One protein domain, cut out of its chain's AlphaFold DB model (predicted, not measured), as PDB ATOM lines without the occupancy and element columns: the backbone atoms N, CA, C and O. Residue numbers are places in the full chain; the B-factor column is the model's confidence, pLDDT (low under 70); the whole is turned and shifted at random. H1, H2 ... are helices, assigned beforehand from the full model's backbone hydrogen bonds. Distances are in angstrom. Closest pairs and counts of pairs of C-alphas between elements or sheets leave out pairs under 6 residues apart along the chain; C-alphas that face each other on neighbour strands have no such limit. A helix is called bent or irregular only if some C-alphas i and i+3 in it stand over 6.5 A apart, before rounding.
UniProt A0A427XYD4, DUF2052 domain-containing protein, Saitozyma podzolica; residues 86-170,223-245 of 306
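AT A GLANCE: This is residues 86 to 170 and 223 to 245 of the 306 residues of the protein "DUF2052 domain-containing protein" of Saitozyma podzolica (UniProt A0A427XYD4). One long helix, H4, makes the longest axis; H3 folds back along its first half, H1 and H2 cross its other half, and H5 packs on H1, away from H4. The printed part has 108 residues with five named helices, H1 to H5 in order, and no named strand. It is all helix and loose, with a radius of gyration of the C-alphas of 16.7 A and spans of 53 by 27 by 24 A.

IN THESE COORDINATES: H1 is residues 91 to 97, beginning at C-alpha 91 (0.862, 22.887, 95.629). H2 is 99 to 104; H3 is 115 to 128, 18.2 A, only just irregular, with C-alphas 125 and 128 6.7 A apart. H4 is 136 to 169, 49.7 A; H5 is 223 to 237, 20.9 A, ending at C-alpha 237 (5.983, 6.001, 99.274).

HOW THE PARTS SIT: The hub, H4, forms a helical hairpin with H3, a shallow tilt of 26 degrees, the closest C-alphas, Glu 121 and Gly 142, 4.3 A apart. H4 touches H1 at Leu 96 and Val 157, C-alphas 5.2 A apart. H5 touches H1 at Ala 91 and Glu 228, C-alphas 5.7 A apart. Each O i to N i+4 pair is within hydrogen-bond range in H2, H4 and H5, 8 of 10 in H3 and 1 of 3 in H1, where 2 of 4 O i to N i+3 pairs are.

THE WHOLE: Residues 171 to 222 are not printed; C-alphas 170 and 223 are 26.7 A apart. Residues 169 to 170 have pLDDT under 70.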
ATOM      1  N   PRO A  86      11.503  21.560  96.300       94.50
ATOM      2  CA  PRO A  86      11.359  21.152  94.905       94.50
ATOM      3  C   PRO A  86       9.992  21.521  94.333       94.50
ATOM      4  O   PRO A  86       8.968  21.279  94.980       94.50
ATOM      5  N   ARG A  87       9.976  22.093  93.121       92.31
ATOM      6  CA  ARG A  87       8.751  22.599  92.477       92.31
ATOM      7  C   ARG A  87       7.688  21.511  92.377       92.31
ATOM      8  O   ARG A  87       6.521  21.765  92.641       92.31
ATOM      9  N   GLU A  88       8.097  20.275  92.112       92.00
ATOM     10  CA  GLU A  88       7.196  19.140  91.943       92.00
ATOM     11  C   GLU A  88       6.419  18.770  93.213       92.00
ATOM     12  O   GLU A  88       5.385  18.112  93.104       92.00
ATOM     13  N   LEU A  89       6.908  19.167  94.393       95.19
ATOM     14  CA  LEU A  89       6.298  18.890  95.700       95.19
ATOM     15  C   LEU A  89       5.519  20.088  96.265       95.19
ATOM     16  O   LEU A  89       5.045  20.038  97.404       95.19
ATOM     17  N   ARG A  90       5.420  21.179  95.502       94.50
ATOM     18  CA  ARG A  90       4.648  22.376  95.850       94.50
ATOM     19  C   ARG A  90       3.214  22.255  95.334       94.50
ATOM     20  O   ARG A  90       2.946  21.550  94.357       94.50
ATOM     21  N   ALA A  91       2.282  22.950  95.983       93.81
ATOM     22  CA  ALA A  91       0.862  22.887  95.629       93.81
ATOM     23  C   ALA A  91       0.565  23.373  94.197       93.81
ATOM     24  O   ALA A  91      -0.329  22.837  93.543       93.81
ATOM     25  N   ASP A  92       1.314  24.365  93.709       91.50
ATOM     26  CA  ASP A  92       1.159  24.971  92.381       91.50
ATOM     27  C   ASP A  92       1.352  23.961  91.242       91.50
ATOM     28  O   ASP A  92       0.521  23.887  90.341       91.50
ATOM     29  N   SER A  93       2.397  23.142  91.327       91.75
ATOM     30  CA  SER A  93       2.722  22.109  90.340       91.75
ATOM     31  C   SER A  93       1.970  20.810  90.636       91.75
ATOM     32  O   SER A  93       1.508  20.112  89.732       91.75
ATOM     33  N   GLY A  94       1.808  20.480  91.920       93.00
ATOM     34  CA  GLY A  94       1.152  19.254  92.356       93.00
ATOM     35  C   GLY A  94      -0.315  19.174  91.948       93.00
ATOM     36  O   GLY A  94      -0.753  18.110  91.522       93.00
ATOM     37  N   ARG A  95      -1.071  20.281  91.997       93.00
ATOM     38  CA  ARG A  95      -2.500  20.301  91.618       93.00
ATOM     39  C   ARG A  95      -2.739  20.019  90.135       93.00
ATOM     40  O   ARG A  95      -3.842  19.651  89.753       93.00
ATOM     41  N   LEU A  96      -1.712  20.189  89.299       92.31
ATOM     42  CA  LEU A  96      -1.774  19.842  87.879       92.31
ATOM     43  C   LEU A  96      -1.622  18.340  87.664       92.31
ATOM     44  O   LEU A  96      -2.245  17.765  86.774       92.31
ATOM     45  N   ARG A  97      -0.796  17.712  88.504       92.50
ATOM     46  CA  ARG A  97      -0.487  16.282  88.467       92.50
ATOM     47  C   ARG A  97      -1.527  15.437  89.201       92.50
ATOM     48  O   ARG A  97      -1.854  14.353  88.736       92.50
ATOM     49  N   TRP A  98      -2.069  15.963  90.296       94.69
ATOM     50  CA  TRP A  98      -3.069  15.328  91.158       94.69
ATOM     51  C   TRP A  98      -4.309  16.224  91.342       94.69
ATOM     52  O   TRP A  98      -4.593  16.679  92.456       94.69
ATOM     53  N   PRO A  99      -5.030  16.544  90.250       94.31
ATOM     54  CA  PRO A  99      -6.142  17.486  90.285       94.31
ATOM     55  C   PRO A  99      -7.351  16.991  91.083       94.31
ATOM     56  O   PRO A  99      -7.988  17.811  91.740       94.31
ATOM     57  N   LEU A 100      -7.693  15.693  91.067       93.25
ATOM     58  CA  LEU A 100      -8.847  15.217  91.843       93.25
ATOM     59  C   LEU A 100      -8.495  15.127  93.326       93.25
ATOM     60  O   LEU A 100      -9.327  15.476  94.156       93.25
ATOM     61  N   LEU A 101      -7.265  14.743  93.676       93.94
ATOM     62  CA  LEU A 101      -6.773  14.830  95.052       93.94
ATOM     63  C   LEU A 101      -6.881  16.256  95.612       93.94
ATOM     64  O   LEU A 101      -7.348  16.432  96.734       93.94
ATOM     65  N   TRP A 102      -6.486  17.266  94.834       94.88
ATOM     66  CA  TRP A 102      -6.631  18.676  95.207       94.88
ATOM     67  C   TRP A 102      -8.101  19.053  95.459       94.88
ATOM     68  O   TRP A 102      -8.432  19.609  96.506       94.88
ATOM     69  N   GLU A 103      -9.002  18.690  94.543       93.12
ATOM     70  CA  GLU A 103     -10.441  18.956  94.676       93.12
ATOM     71  C   GLU A 103     -11.079  18.231  95.867       93.12
ATOM     72  O   GLU A 103     -11.893  18.818  96.580       93.12
ATOM     73  N   ARG A 104     -10.696  16.972  96.120       93.75
ATOM     74  CA  ARG A 104     -11.177  16.168  97.259       93.75
ATOM     75  C   ARG A 104     -10.816  16.803  98.602       93.75
ATOM     76  O   ARG A 104     -11.556  16.631  99.566       93.75
ATOM     77  N   LEU A 105      -9.708  17.542  98.663       93.69
ATOM     78  CA  LEU A 105      -9.283  18.280  99.852       93.69
ATOM     79  C   LEU A 105      -9.971  19.648 100.004       93.69
ATOM     80  O   LEU A 105      -9.674  20.351 100.960       93.69
ATOM     81  N   GLY A 106     -10.885  20.028  99.102       91.88
ATOM     82  CA  GLY A 106     -11.556  21.336  99.119       91.88
ATOM     83  C   GLY A 106     -10.849  22.408  98.286       91.88
ATOM     84  O   GLY A 106     -11.161  23.595  98.389       91.88
ATOM     85  N   GLY A 107      -9.890  22.008  97.452       91.06
ATOM     86  CA  GLY A 107      -9.201  22.906  96.544       91.06
ATOM     87  C   GLY A 107     -10.084  23.380  95.388       91.06
ATOM     88  O   GLY A 107     -10.999  22.688  94.936       91.06
ATOM     89  N   ASN A 108      -9.780  24.567  94.864       88.88
ATOM     90  CA  ASN A 108     -10.469  25.114  93.695       88.88
ATOM     91  C   ASN A 108     -10.333  24.204  92.458       88.88
ATOM     92  O   ASN A 108      -9.247  23.711  92.161       88.88
ATOM     93  N   ARG A 109     -11.422  24.047  91.693       82.69
ATOM     94  CA  ARG A 109     -11.489  23.148  90.520       82.69
ATOM     95  C   ARG A 109     -10.638  23.590  89.332       82.69
ATOM     96  O   ARG A 109     -10.183  22.766  88.539       82.69
ATOM     97  N   LEU A 110     -10.479  24.902  89.183       78.69
ATOM     98  CA  LEU A 110      -9.670  25.513  88.137       78.69
ATOM     99  C   LEU A 110      -8.316  25.873  88.750       78.69
ATOM    100  O   LEU A 110      -8.276  26.745  89.623       78.69
ATOM    101  N   PRO A 111      -7.220  25.209  88.346       75.56
ATOM    102  CA  PRO A 111      -5.906  25.617  88.801       75.56
ATOM    103  C   PRO A 111      -5.611  27.016  88.237       75.56
ATOM    104  O   PRO A 111      -5.828  27.246  87.046       75.56
ATOM    105  N   PRO A 112      -5.138  27.973  89.055       77.50
ATOM    106  CA  PRO A 112      -4.534  29.174  88.501       77.50
ATOM    107  C   PRO A 112      -3.304  28.797  87.660       77.50
ATOM    108  O   PRO A 112      -2.708  27.745  87.926       77.50
ATOM    109  N   PRO A 113      -2.916  29.643  86.688       78.38
ATOM    110  CA  PRO A 113      -1.770  29.378  85.824       78.38
ATOM    111  C   PRO A 113      -0.529  29.065  86.663       78.38
ATOM    112  O   PRO A 113      -0.308  29.668  87.720       78.38
ATOM    113  N   SER A 114       0.240  28.070  86.232       83.31
ATOM    114  CA  SER A 114       1.501  27.729  86.883       83.31
ATOM    115  C   SER A 114       2.579  28.782  86.627       83.31
ATOM    116  O   SER A 114       2.468  29.619  85.732       83.31
ATOM    117  N   GLY A 115       3.677  28.695  87.382       82.38
ATOM    118  CA  GLY A 115       4.859  29.513  87.111       82.38
ATOM    119  C   GLY A 115       5.481  29.254  85.731       82.38
ATOM    120  O   GLY A 115       6.145  30.141  85.214       82.38
ATOM    121  N   ASP A 116       5.242  28.095  85.104       83.44
ATOM    122  CA  ASP A 116       5.789  27.787  83.771       83.44
ATOM    123  C   ASP A 116       5.133  28.648  82.681       83.44
ATOM    124  O   ASP A 116       5.784  29.073  81.727       83.44
ATOM    125  N   VAL A 117       3.841  28.945  82.848       87.00
ATOM    126  CA  VAL A 117       3.085  29.845  81.967       87.00
ATOM    127  C   VAL A 117       3.668  31.260  82.007       87.00
ATOM    128  O   VAL A 117       3.809  31.905  80.967       87.00
ATOM    129  N   GLU A 118       4.014  31.738  83.204       88.38
ATOM    130  CA  GLU A 118       4.636  33.051  83.401       88.38
ATOM    131  C   GLU A 118       6.083  33.063  82.883       88.38
ATOM    132  O   GLU A 118       6.476  33.998  82.186       88.38
ATOM    133  N   GLU A 119       6.841  31.988  83.119       90.81
ATOM    134  CA  GLU A 119       8.229  31.830  82.673       90.81
ATOM    135  C   GLU A 119       8.362  31.892  81.141       90.81
ATOM    136  O   GLU A 119       9.286  32.530  80.633       90.81
ATOM    137  N   GLU A 120       7.430  31.298  80.381       92.06
ATOM    138  CA  GLU A 120       7.428  31.410  78.914       92.06
ATOM    139  C   GLU A 120       7.189  32.858  78.445       92.06
ATOM    140  O   GLU A 120       7.857  33.331  77.518       92.06
ATOM    141  N   GLU A 121       6.263  33.588  79.079       92.12
ATOM    142  CA  GLU A 121       6.005  34.995  78.750       92.12
ATOM    143  C   GLU A 121       7.222  35.874  79.079       92.12
ATOM    144  O   GLU A 121       7.643  36.708  78.263       92.12
ATOM    145  N   ASP A 122       7.802  35.669  80.258       92.69
ATOM    146  CA  ASP A 122       8.946  36.424  80.755       92.69
ATOM    147  C   ASP A 122      10.201  36.141  79.927       92.69
ATOM    148  O   ASP A 122      10.908  37.073  79.534       92.69
ATOM    149  N   TRP A 123      10.429  34.889  79.519       93.62
ATOM    150  CA  TRP A 123      11.521  34.544  78.611       93.62
ATOM    151  C   TRP A 123      11.426  35.298  77.277       93.62
ATOM    152  O   TRP A 123      12.437  35.806  76.774       93.62
ATOM    153  N   VAL A 124      10.224  35.435  76.705       93.50
ATOM    154  CA  VAL A 124      10.034  36.232  75.481       93.50
ATOM    155  C   VAL A 124      10.361  37.696  75.726       93.50
ATOM    156  O   VAL A 124      10.992  38.345  74.887       93.50
ATOM    157  N   ARG A 125       9.917  38.221  76.866       89.50
ATOM    158  CA  ARG A 125      10.103  39.622  77.229       89.50
ATOM    159  C   ARG A 125      11.578  39.963  77.440       89.50
ATOM    160  O   ARG A 125      12.005  41.030  77.012       89.50
ATOM    161  N   GLU A 126      12.334  39.067  78.065       92.62
ATOM    162  CA  GLU A 126      13.691  39.344  78.542       92.62
ATOM    163  C   GLU A 126      14.794  38.820  77.617       92.62
ATOM    164  O   GLU A 126      15.828  39.465  77.456       92.62
ATOM    165  N   SER A 127      14.597  37.651  77.002       90.62
ATOM    166  CA  SER A 127      15.686  36.896  76.362       90.62
ATOM    167  C   SER A 127      15.517  36.688  74.858       90.62
ATOM    168  O   SER A 127      16.509  36.490  74.154       90.62
ATOM    169  N   PHE A 128      14.291  36.730  74.329       92.31
ATOM    170  CA  PHE A 128      14.035  36.345  72.936       92.31
ATOM    171  C   PHE A 128      14.655  37.299  71.901       92.31
ATOM    172  O   PHE A 128      15.214  36.846  70.900       92.31
ATOM    173  N   LEU A 129      14.571  38.617  72.119       91.31
ATOM    174  CA  LEU A 129      15.149  39.634  71.229       91.31
ATOM    175  C   LEU A 129      15.736  40.804  72.035       91.31
ATOM    176  O   LEU A 129      15.035  41.798  72.256       91.31
ATOM    177  N   PRO A 130      17.022  40.731  72.428       90.00
ATOM    178  CA  PRO A 130      17.646  41.785  73.221       90.00
ATOM    179  C   PRO A 130      17.649  43.122  72.464       90.00
ATOM    180  O   PRO A 130      17.964  43.185  71.270       90.00
ATOM    181  N   GLY A 131      17.286  44.202  73.159       88.81
ATOM    182  CA  GLY A 131      17.155  45.559  72.619       88.81
ATOM    183  C   GLY A 131      15.835  45.848  71.893       88.81
ATOM    184  O   GLY A 131      15.698  46.902  71.264       88.81
ATOM    185  N   LYS A 132      14.875  44.915  71.923       89.25
ATOM    186  CA  LYS A 132      13.518  45.070  71.369       89.25
ATOM    187  C   LYS A 132      12.433  44.609  72.345       89.25
ATOM    188  O   LYS A 132      11.332  44.283  71.904       89.25
ATOM    189  N   GLU A 133      12.713  44.627  73.643       85.00
ATOM    190  CA  GLU A 133      11.819  44.130  74.699       85.00
ATOM    191  C   GLU A 133      10.437  44.816  74.638       85.00
ATOM    192  O   GLU A 133       9.388  44.193  74.799       85.00
ATOM    193  N   ASP A 134      10.414  46.106  74.289       87.50
ATOM    194  CA  ASP A 134       9.186  46.896  74.194       87.50
ATOM    195  C   ASP A 134       8.436  46.795  72.866       87.50
ATOM    196  O   ASP A 134       7.363  47.395  72.696       87.50
ATOM    197  N   ALA A 135       8.966  46.049  71.900       91.94
ATOM    198  CA  ALA A 135       8.342  45.967  70.600       91.94
ATOM    199  C   ALA A 135       7.002  45.219  70.684       91.94
ATOM    200  O   ALA A 135       6.892  44.134  71.252       91.94
ATOM    201  N   GLN A 136       5.959  45.772  70.055       93.62
ATOM    202  CA  GLN A 136       4.604  45.201  70.109       93.62
ATOM    203  C   GLN A 136       4.537  43.734  69.661       93.62
ATOM    204  O   GLN A 136       3.683  42.993  70.135       93.62
ATOM    205  N   HIS A 137       5.410  43.308  68.744       92.25
ATOM    206  CA  HIS A 137       5.463  41.917  68.294       92.25
ATOM    207  C   HIS A 137       6.028  40.973  69.362       92.25
ATOM    208  O   HIS A 137       5.551  39.850  69.449       92.25
ATOM    209  N   VAL A 138       6.967  41.431  70.197       93.12
ATOM    210  CA  VAL A 138       7.500  40.663  71.337       93.12
ATOM    211  C   VAL A 138       6.415  40.501  72.398       93.12
ATOM    212  O   VAL A 138       6.135  39.385  72.815       93.12
ATOM    213  N   LYS A 139       5.688  41.577  72.727       93.50
ATOM    214  CA  LYS A 139       4.545  41.520  73.663       93.50
ATOM    215  C   LYS A 139       3.428  40.593  73.173       93.50
ATOM    216  O   LYS A 139       2.904  39.794  73.939       93.50
ATOM    217  N   LYS A 140       3.080  40.666  71.881       96.12
ATOM    218  CA  LYS A 140       2.094  39.758  71.269       96.12
ATOM    219  C   LYS A 140       2.563  38.305  71.277       96.12
ATOM    220  O   LYS A 140       1.742  37.425  71.501       96.12
ATOM    221  N   LEU A 141       3.850  38.061  71.022       95.06
ATOM    222  CA  LEU A 141       4.417  36.717  71.057       95.06
ATOM    223  C   LEU A 141       4.404  36.143  72.478       95.06
ATOM    224  O   LEU A 141       3.991  35.005  72.638       95.06
ATOM    225  N   GLY A 142       4.779  36.933  73.489       94.69
ATOM    226  CA  GLY A 142       4.719  36.524  74.895       94.69
ATOM    227  C   GLY A 142       3.304  36.132  75.310       94.69
ATOM    228  O   GLY A 142       3.090  35.019  75.773       94.69
ATOM    229  N   GLY A 143       2.311  36.983  75.025       93.94
ATOM    230  CA  GLY A 143       0.908  36.659  75.310       93.94
ATOM    231  C   GLY A 143       0.381  35.444  74.532       93.94
ATOM    232  O   GLY A 143      -0.441  34.693  75.047       93.94
ATOM    233  N   PHE A 144       0.861  35.220  73.305       96.12
ATOM    234  CA  PHE A 144       0.513  34.024  72.533       96.12
ATOM    235  C   PHE A 144       1.121  32.752  73.135       96.12
ATOM    236  O   PHE A 144       0.415  31.755  73.264       96.12
ATOM    237  N   LEU A 145       2.399  32.785  73.523       95.25
ATOM    238  CA  LEU A 145       3.063  31.645  74.158       95.25
ATOM    239  C   LEU A 145       2.456  31.332  75.523       95.25
ATOM    240  O   LEU A 145       2.146  30.175  75.776       95.25
ATOM    241  N   ARG A 146       2.129  32.356  76.313       94.50
ATOM    242  CA  ARG A 146       1.341  32.204  77.536       94.50
ATOM    243  C   ARG A 146       0.035  31.441  77.290       94.50
ATOM    244  O   ARG A 146      -0.231  30.456  77.965       94.50
ATOM    245  N   GLY A 147      -0.760  31.859  76.301       94.12
ATOM    246  CA  GLY A 147      -2.022  31.184  75.976       94.12
ATOM    247  C   GLY A 147      -1.831  29.725  75.541       94.12
ATOM    248  O   GLY A 147      -2.602  28.858  75.943       94.12
ATOM    249  N   LEU A 148      -0.777  29.432  74.769       94.75
ATOM    250  CA  LEU A 148      -0.433  28.054  74.398       94.75
ATOM    251  C   LEU A 148       0.060  27.221  75.590       94.75
ATOM    252  O   LEU A 148      -0.196  26.017  75.638       94.75
ATOM    253  N   ALA A 149       0.779  27.831  76.533       92.38
ATOM    254  CA  ALA A 149       1.222  27.179  77.758       92.38
ATOM    255  C   ALA A 149       0.024  26.840  78.659       92.38
ATOM    256  O   ALA A 149      -0.087  25.698  79.103       92.38
ATOM    257  N   GLU A 150      -0.915  27.776  78.837       92.50
ATOM    258  CA  GLU A 150      -2.172  27.554  79.567       92.50
ATOM    259  C   GLU A 150      -2.990  26.410  78.940       92.50
ATOM    260  O   GLU A 150      -3.468  25.525  79.648       92.50
ATOM    261  N   GLU A 151      -3.110  26.365  77.607       92.88
ATOM    262  CA  GLU A 151      -3.807  25.276  76.905       92.88
ATOM    263  C   GLU A 151      -3.129  23.915  77.138       92.88
ATOM    264  O   GLU A 151      -3.799  22.931  77.466       92.88
ATOM    265  N   ARG A 152      -1.794  23.858  77.026       91.44
ATOM    266  CA  ARG A 152      -1.005  22.639  77.266       91.44
ATOM    267  C   ARG A 152      -1.151  22.148  78.706       91.44
ATOM    268  O   ARG A 152      -1.270  20.945  78.939       91.44
ATOM    269  N   GLU A 153      -1.148  23.070  79.663       91.12
ATOM    270  CA  GLU A 153      -1.335  22.780  81.082       91.12
ATOM    271  C   GLU A 153      -2.730  22.203  81.345       91.12
ATOM    272  O   GLU A 153      -2.859  21.146  81.967       91.12
ATOM    273  N   MET A 154      -3.772  22.826  80.791       89.31
ATOM    274  CA  MET A 154      -5.151  22.351  80.918       89.31
ATOM    275  C   MET A 154      -5.368  20.984  80.258       89.31
ATOM    276  O   MET A 154      -6.086  20.139  80.804       89.31
ATOM    277  N   GLU A 155      -4.717  20.713  79.123       92.00
ATOM    278  CA  GLU A 155      -4.708  19.375  78.522       92.00
ATOM    279  C   GLU A 155      -4.023  18.355  79.450       92.00
ATOM    280  O   GLU A 155      -4.521  17.237  79.637       92.00
ATOM    281  N   GLY A 156      -2.911  18.754  80.074       91.31
ATOM    282  CA  GLY A 156      -2.205  17.982  81.093       91.31
ATOM    283  C   GLY A 156      -3.106  17.625  82.275       91.31
ATOM    284  O   GLY A 156      -3.212  16.452  82.624       91.31
ATOM    285  N   VAL A 157      -3.844  18.599  82.814       91.50
ATOM    286  CA  VAL A 157      -4.831  18.401  83.889       91.50
ATOM    287  C   VAL A 157      -5.933  17.436  83.453       91.50
ATOM    288  O   VAL A 157      -6.283  16.511  84.186       91.50
ATOM    289  N   ALA A 158      -6.480  17.596  82.246       91.75
ATOM    290  CA  ALA A 158      -7.513  16.699  81.729       91.75
ATOM    291  C   ALA A 158      -6.999  15.259  81.546       91.75
ATOM    292  O   ALA A 158      -7.738  14.291  81.756       91.75
ATOM    293  N   ARG A 159      -5.729  15.091  81.160       92.31
ATOM    294  CA  ARG A 159      -5.054  13.789  81.102       92.31
ATOM    295  C   ARG A 159      -4.840  13.213  82.502       92.31
ATOM    296  O   ARG A 159      -5.219  12.068  82.720       92.31
ATOM    297  N   ALA A 160      -4.340  14.011  83.442       90.19
ATOM    298  CA  ALA A 160      -4.129  13.613  84.830       90.19
ATOM    299  C   ALA A 160      -5.433  13.157  85.498       90.19
ATOM    300  O   ALA A 160      -5.476  12.075  86.066       90.19
ATOM    301  N   ARG A 161      -6.547  13.882  85.315       92.44
ATOM    302  CA  ARG A 161      -7.880  13.466  85.809       92.44
ATOM    303  C   ARG A 161      -8.368  12.138  85.231       92.44
ATOM    304  O   ARG A 161      -9.195  11.467  85.846       92.44
ATOM    305  N   ARG A 162      -7.985  11.802  83.997       91.12
ATOM    306  CA  ARG A 162      -8.336  10.508  83.388       91.12
ATOM    307  C   ARG A 162      -7.486   9.389  83.973       91.12
ATOM    308  O   ARG A 162      -8.027   8.335  84.277       91.12
ATOM    309  N   GLU A 163      -6.196   9.641  84.157       87.25
ATOM    310  CA  GLU A 163      -5.279   8.667  84.746       87.25
ATOM    311  C   GLU A 163      -5.584   8.411  86.226       87.25
ATOM    312  O   GLU A 163      -5.662   7.264  86.646       87.25
ATOM    313  N   GLU A 164      -5.853   9.460  87.003       87.50
ATOM    314  CA  GLU A 164      -6.209   9.349  88.420       87.50
ATOM    315  C   GLU A 164      -7.496   8.537  88.614       87.50
ATOM    316  O   GLU A 164      -7.537   7.674  89.483       87.50
ATOM    317  N   ARG A 165      -8.507   8.723  87.750       86.88
ATOM    318  CA  ARG A 165      -9.710   7.869  87.746       86.88
ATOM    319  C   ARG A 165      -9.387   6.414  87.425       86.88
ATOM    320  O   ARG A 165      -9.862   5.536  88.124       86.88
ATOM    321  N   ARG A 166      -8.523   6.148  86.436       83.12
ATOM    322  CA  ARG A 166      -8.076   4.773  86.154       83.12
ATOM    323  C   ARG A 166      -7.367   4.133  87.346       83.12
ATOM    324  O   ARG A 166      -7.494   2.930  87.529       83.12
ATOM    325  N   LEU A 167      -6.585   4.897  88.106       77.12
ATOM    326  CA  LEU A 167      -5.890   4.383  89.288       77.12
ATOM    327  C   LEU A 167      -6.854   4.089  90.447       77.12
ATOM    328  O   LEU A 167      -6.619   3.126  91.172       77.12
ATOM    329  N   ASP A 168      -7.916   4.883  90.597       73.44
ATOM    330  CA  ASP A 168      -8.986   4.673  91.586       73.44
ATOM    331  C   ASP A 168      -9.843   3.444  91.217       73.44
ATOM    332  O   ASP A 168     -10.029   2.552  92.042       73.44
ATOM    333  N   ASP A 169     -10.255   3.330  89.946       65.44
ATOM    334  CA  ASP A 169     -11.116   2.247  89.437       65.44
ATOM    335  C   ASP A 169     -10.445   0.859  89.501       65.44
ATOM    336  O   ASP A 169     -11.116  -0.159  89.636       65.44
ATOM    337  N   VAL A 170      -9.110   0.776  89.438       55.50
ATOM    338  CA  VAL A 170      -8.373  -0.503  89.556       55.50
ATOM    339  C   VAL A 170      -8.437  -1.089  90.984       55.50
ATOM    340  O   VAL A 170      -8.063  -2.244  91.186       55.50
ATOM    341  N   VAL A 223      -5.743  24.110 102.877       94.06
ATOM    342  CA  VAL A 223      -5.845  23.092 101.814       94.06
ATOM    343  C   VAL A 223      -4.500  22.900 101.109       94.06
ATOM    344  O   VAL A 223      -4.068  21.759 100.935       94.06
ATOM    345  N   LYS A 224      -3.777  23.982 100.768       94.75
ATOM    346  CA  LYS A 224      -2.407  23.905 100.216       94.75
ATOM    347  C   LYS A 224      -1.482  23.125 101.137       94.75
ATOM    348  O   LYS A 224      -0.786  22.221 100.680       94.75
ATOM    349  N   ARG A 225      -1.488  23.427 102.433       95.75
ATOM    350  CA  ARG A 225      -0.595  22.790 103.408       95.75
ATOM    351  C   ARG A 225      -0.893  21.298 103.588       95.75
ATOM    352  O   ARG A 225       0.035  20.489 103.681       95.75
ATOM    353  N   VAL A 226      -2.170  20.919 103.633       96.88
ATOM    354  CA  VAL A 226      -2.603  19.512 103.700       96.88
ATOM    355  C   VAL A 226      -2.260  18.784 102.402       96.88
ATOM    356  O   VAL A 226      -1.718  17.680 102.441       96.88
ATOM    357  N   PHE A 227      -2.502  19.417 101.257       96.81
ATOM    358  CA  PHE A 227      -2.185  18.855  99.953       96.81
ATOM    359  C   PHE A 227      -0.686  18.623  99.772       96.81
ATOM    360  O   PHE A 227      -0.280  17.531  99.394       96.81
ATOM    361  N   GLU A 228       0.160  19.593 100.120       96.50
ATOM    362  CA  GLU A 228       1.614  19.435 100.046       96.50
ATOM    363  C   GLU A 228       2.141  18.334 100.966       96.50
ATOM    364  O   GLU A 228       3.085  17.628 100.606       96.50
ATOM    365  N   ARG A 229       1.528  18.150 102.140       97.12
ATOM    366  CA  ARG A 229       1.829  17.004 103.006       97.12
ATOM    367  C   ARG A 229       1.467  15.693 102.318       97.12
ATOM    368  O   ARG A 229       2.248  14.750 102.361       97.12
ATOM    369  N   ARG A 230       0.318  15.644 101.642       96.94
ATOM    370  CA  ARG A 230      -0.116  14.449 100.919       96.94
ATOM    371  C   ARG A 230       0.765  14.144  99.706       96.94
ATOM    372  O   ARG A 230       1.089  12.982  99.483       96.94
ATOM    373  N   LEU A 231       1.210  15.166  98.973       96.50
ATOM    374  CA  LEU A 231       2.211  15.019  97.911       96.50
ATOM    375  C   LEU A 231       3.519  14.455  98.461       96.50
ATOM    376  O   LEU A 231       4.091  13.551  97.861       96.50
ATOM    377  N   LEU A 232       3.976  14.951  99.616       97.00
ATOM    378  CA  LEU A 232       5.170  14.430 100.275       97.00
ATOM    379  C   LEU A 232       5.021  12.944 100.629       97.00
ATOM    380  O   LEU A 232       5.943  12.171 100.390       97.00
ATOM    381  N   GLU A 233       3.871  12.530 101.160       96.62
ATOM    382  CA  GLU A 233       3.588  11.120 101.462       96.62
ATOM    383  C   GLU A 233       3.615  10.249 100.197       96.62
ATOM    384  O   GLU A 233       4.361   9.272 100.146       96.62
ATOM    385  N   LEU A 234       2.880  10.638  99.146       95.75
ATOM    386  CA  LEU A 234       2.883   9.936  97.853       95.75
ATOM    387  C   LEU A 234       4.298   9.833  97.275       95.75
ATOM    388  O   LEU A 234       4.707   8.779  96.777       95.75
ATOM    389  N   PHE A 235       5.060  10.920  97.379       97.12
ATOM    390  CA  PHE A 235       6.437  10.979  96.934       97.12
ATOM    391  C   PHE A 235       7.320   9.986  97.704       97.12
ATOM    392  O   PHE A 235       7.968   9.132  97.090       97.12
ATOM    393  N   LEU A 236       7.310  10.040  99.038       96.75
ATOM    394  CA  LEU A 236       8.112   9.160  99.889       96.75
ATOM    395  C   LEU A 236       7.749   7.683  99.707       96.75
ATOM    396  O   LEU A 236       8.656   6.853  99.704       96.75
ATOM    397  N   ASP A 237       6.474   7.369  99.480       95.50
ATOM    398  CA  ASP A 237       5.983   6.001  99.274       95.50
ATOM    399  C   ASP A 237       6.186   5.479  97.842       95.50
ATOM    400  O   ASP A 237       5.986   4.292  97.575       95.50
ATOM    401  N   GLY A 238       6.659   6.320  96.916       94.06
ATOM    402  CA  GLY A 238       6.892   5.917  95.526       94.06
ATOM    403  C   GLY A 238       5.606   5.707  94.738       94.06
ATOM    404  O   GLY A 238       5.588   4.883  93.825       94.06
ATOM    405  N   MET A 239       4.538   6.393  95.143       91.88
ATOM    406  CA  MET A 239       3.218   6.362  94.513       91.88
ATOM    407  C   MET A 239       2.937   7.620  93.681       91.88
ATOM    408  O   MET A 239       1.881   7.713  93.063       91.88
ATOM    409  N   ASP A 240       3.861   8.583  93.655       89.25
ATOM    410  CA  ASP A 240       3.765   9.727  92.753       89.25
ATOM    411  C   ASP A 240       4.082   9.305  91.302       89.25
ATOM    412  O   ASP A 240       4.715   8.280  91.047       89.25
ATOM    413  N   THR A 241       3.682  10.124  90.332       89.12
ATOM    414  CA  THR A 241       3.946   9.922  88.896       89.12
ATOM    415  C   THR A 241       5.272  10.547  88.437       89.12
ATOM    416  O   THR A 241       5.550  10.642  87.240       89.12
ATOM    417  N   LEU A 242       6.115  10.973  89.381       92.44
ATOM    418  CA  LEU A 242       7.428  11.562  89.120       92.44
ATOM    419  C   LEU A 242       8.474  10.529  88.683       92.44
ATOM    420  O   LEU A 242       8.404   9.344  89.005       92.44
ATOM    421  N   SER A 243       9.511  11.008  87.993       93.00
ATOM    422  CA  SER A 243      10.713  10.209  87.752       93.00
ATOM    423  C   SER A 243      11.575  10.178  89.012       93.00
ATOM    424  O   SER A 243      12.164  11.185  89.393       93.00
ATOM    425  N   TYR A 244      11.677   9.011  89.643       95.62
ATOM    426  CA  TYR A 244      12.461   8.822  90.867       95.62
ATOM    427  C   TYR A 244      13.930   8.486  90.619       95.62
ATOM    428  O   TYR A 244      14.732   8.562  91.539       95.62
ATOM    429  N   ASP A 245      14.315   8.108  89.400       94.75
ATOM    430  CA  ASP A 245      15.619   7.480  89.142       94.75
ATOM    431  C   ASP A 245      16.803   8.383  89.493       94.75
ATOM    432  O   ASP A 245      17.791   7.928  90.067       94.75
TER     433      ASP A 245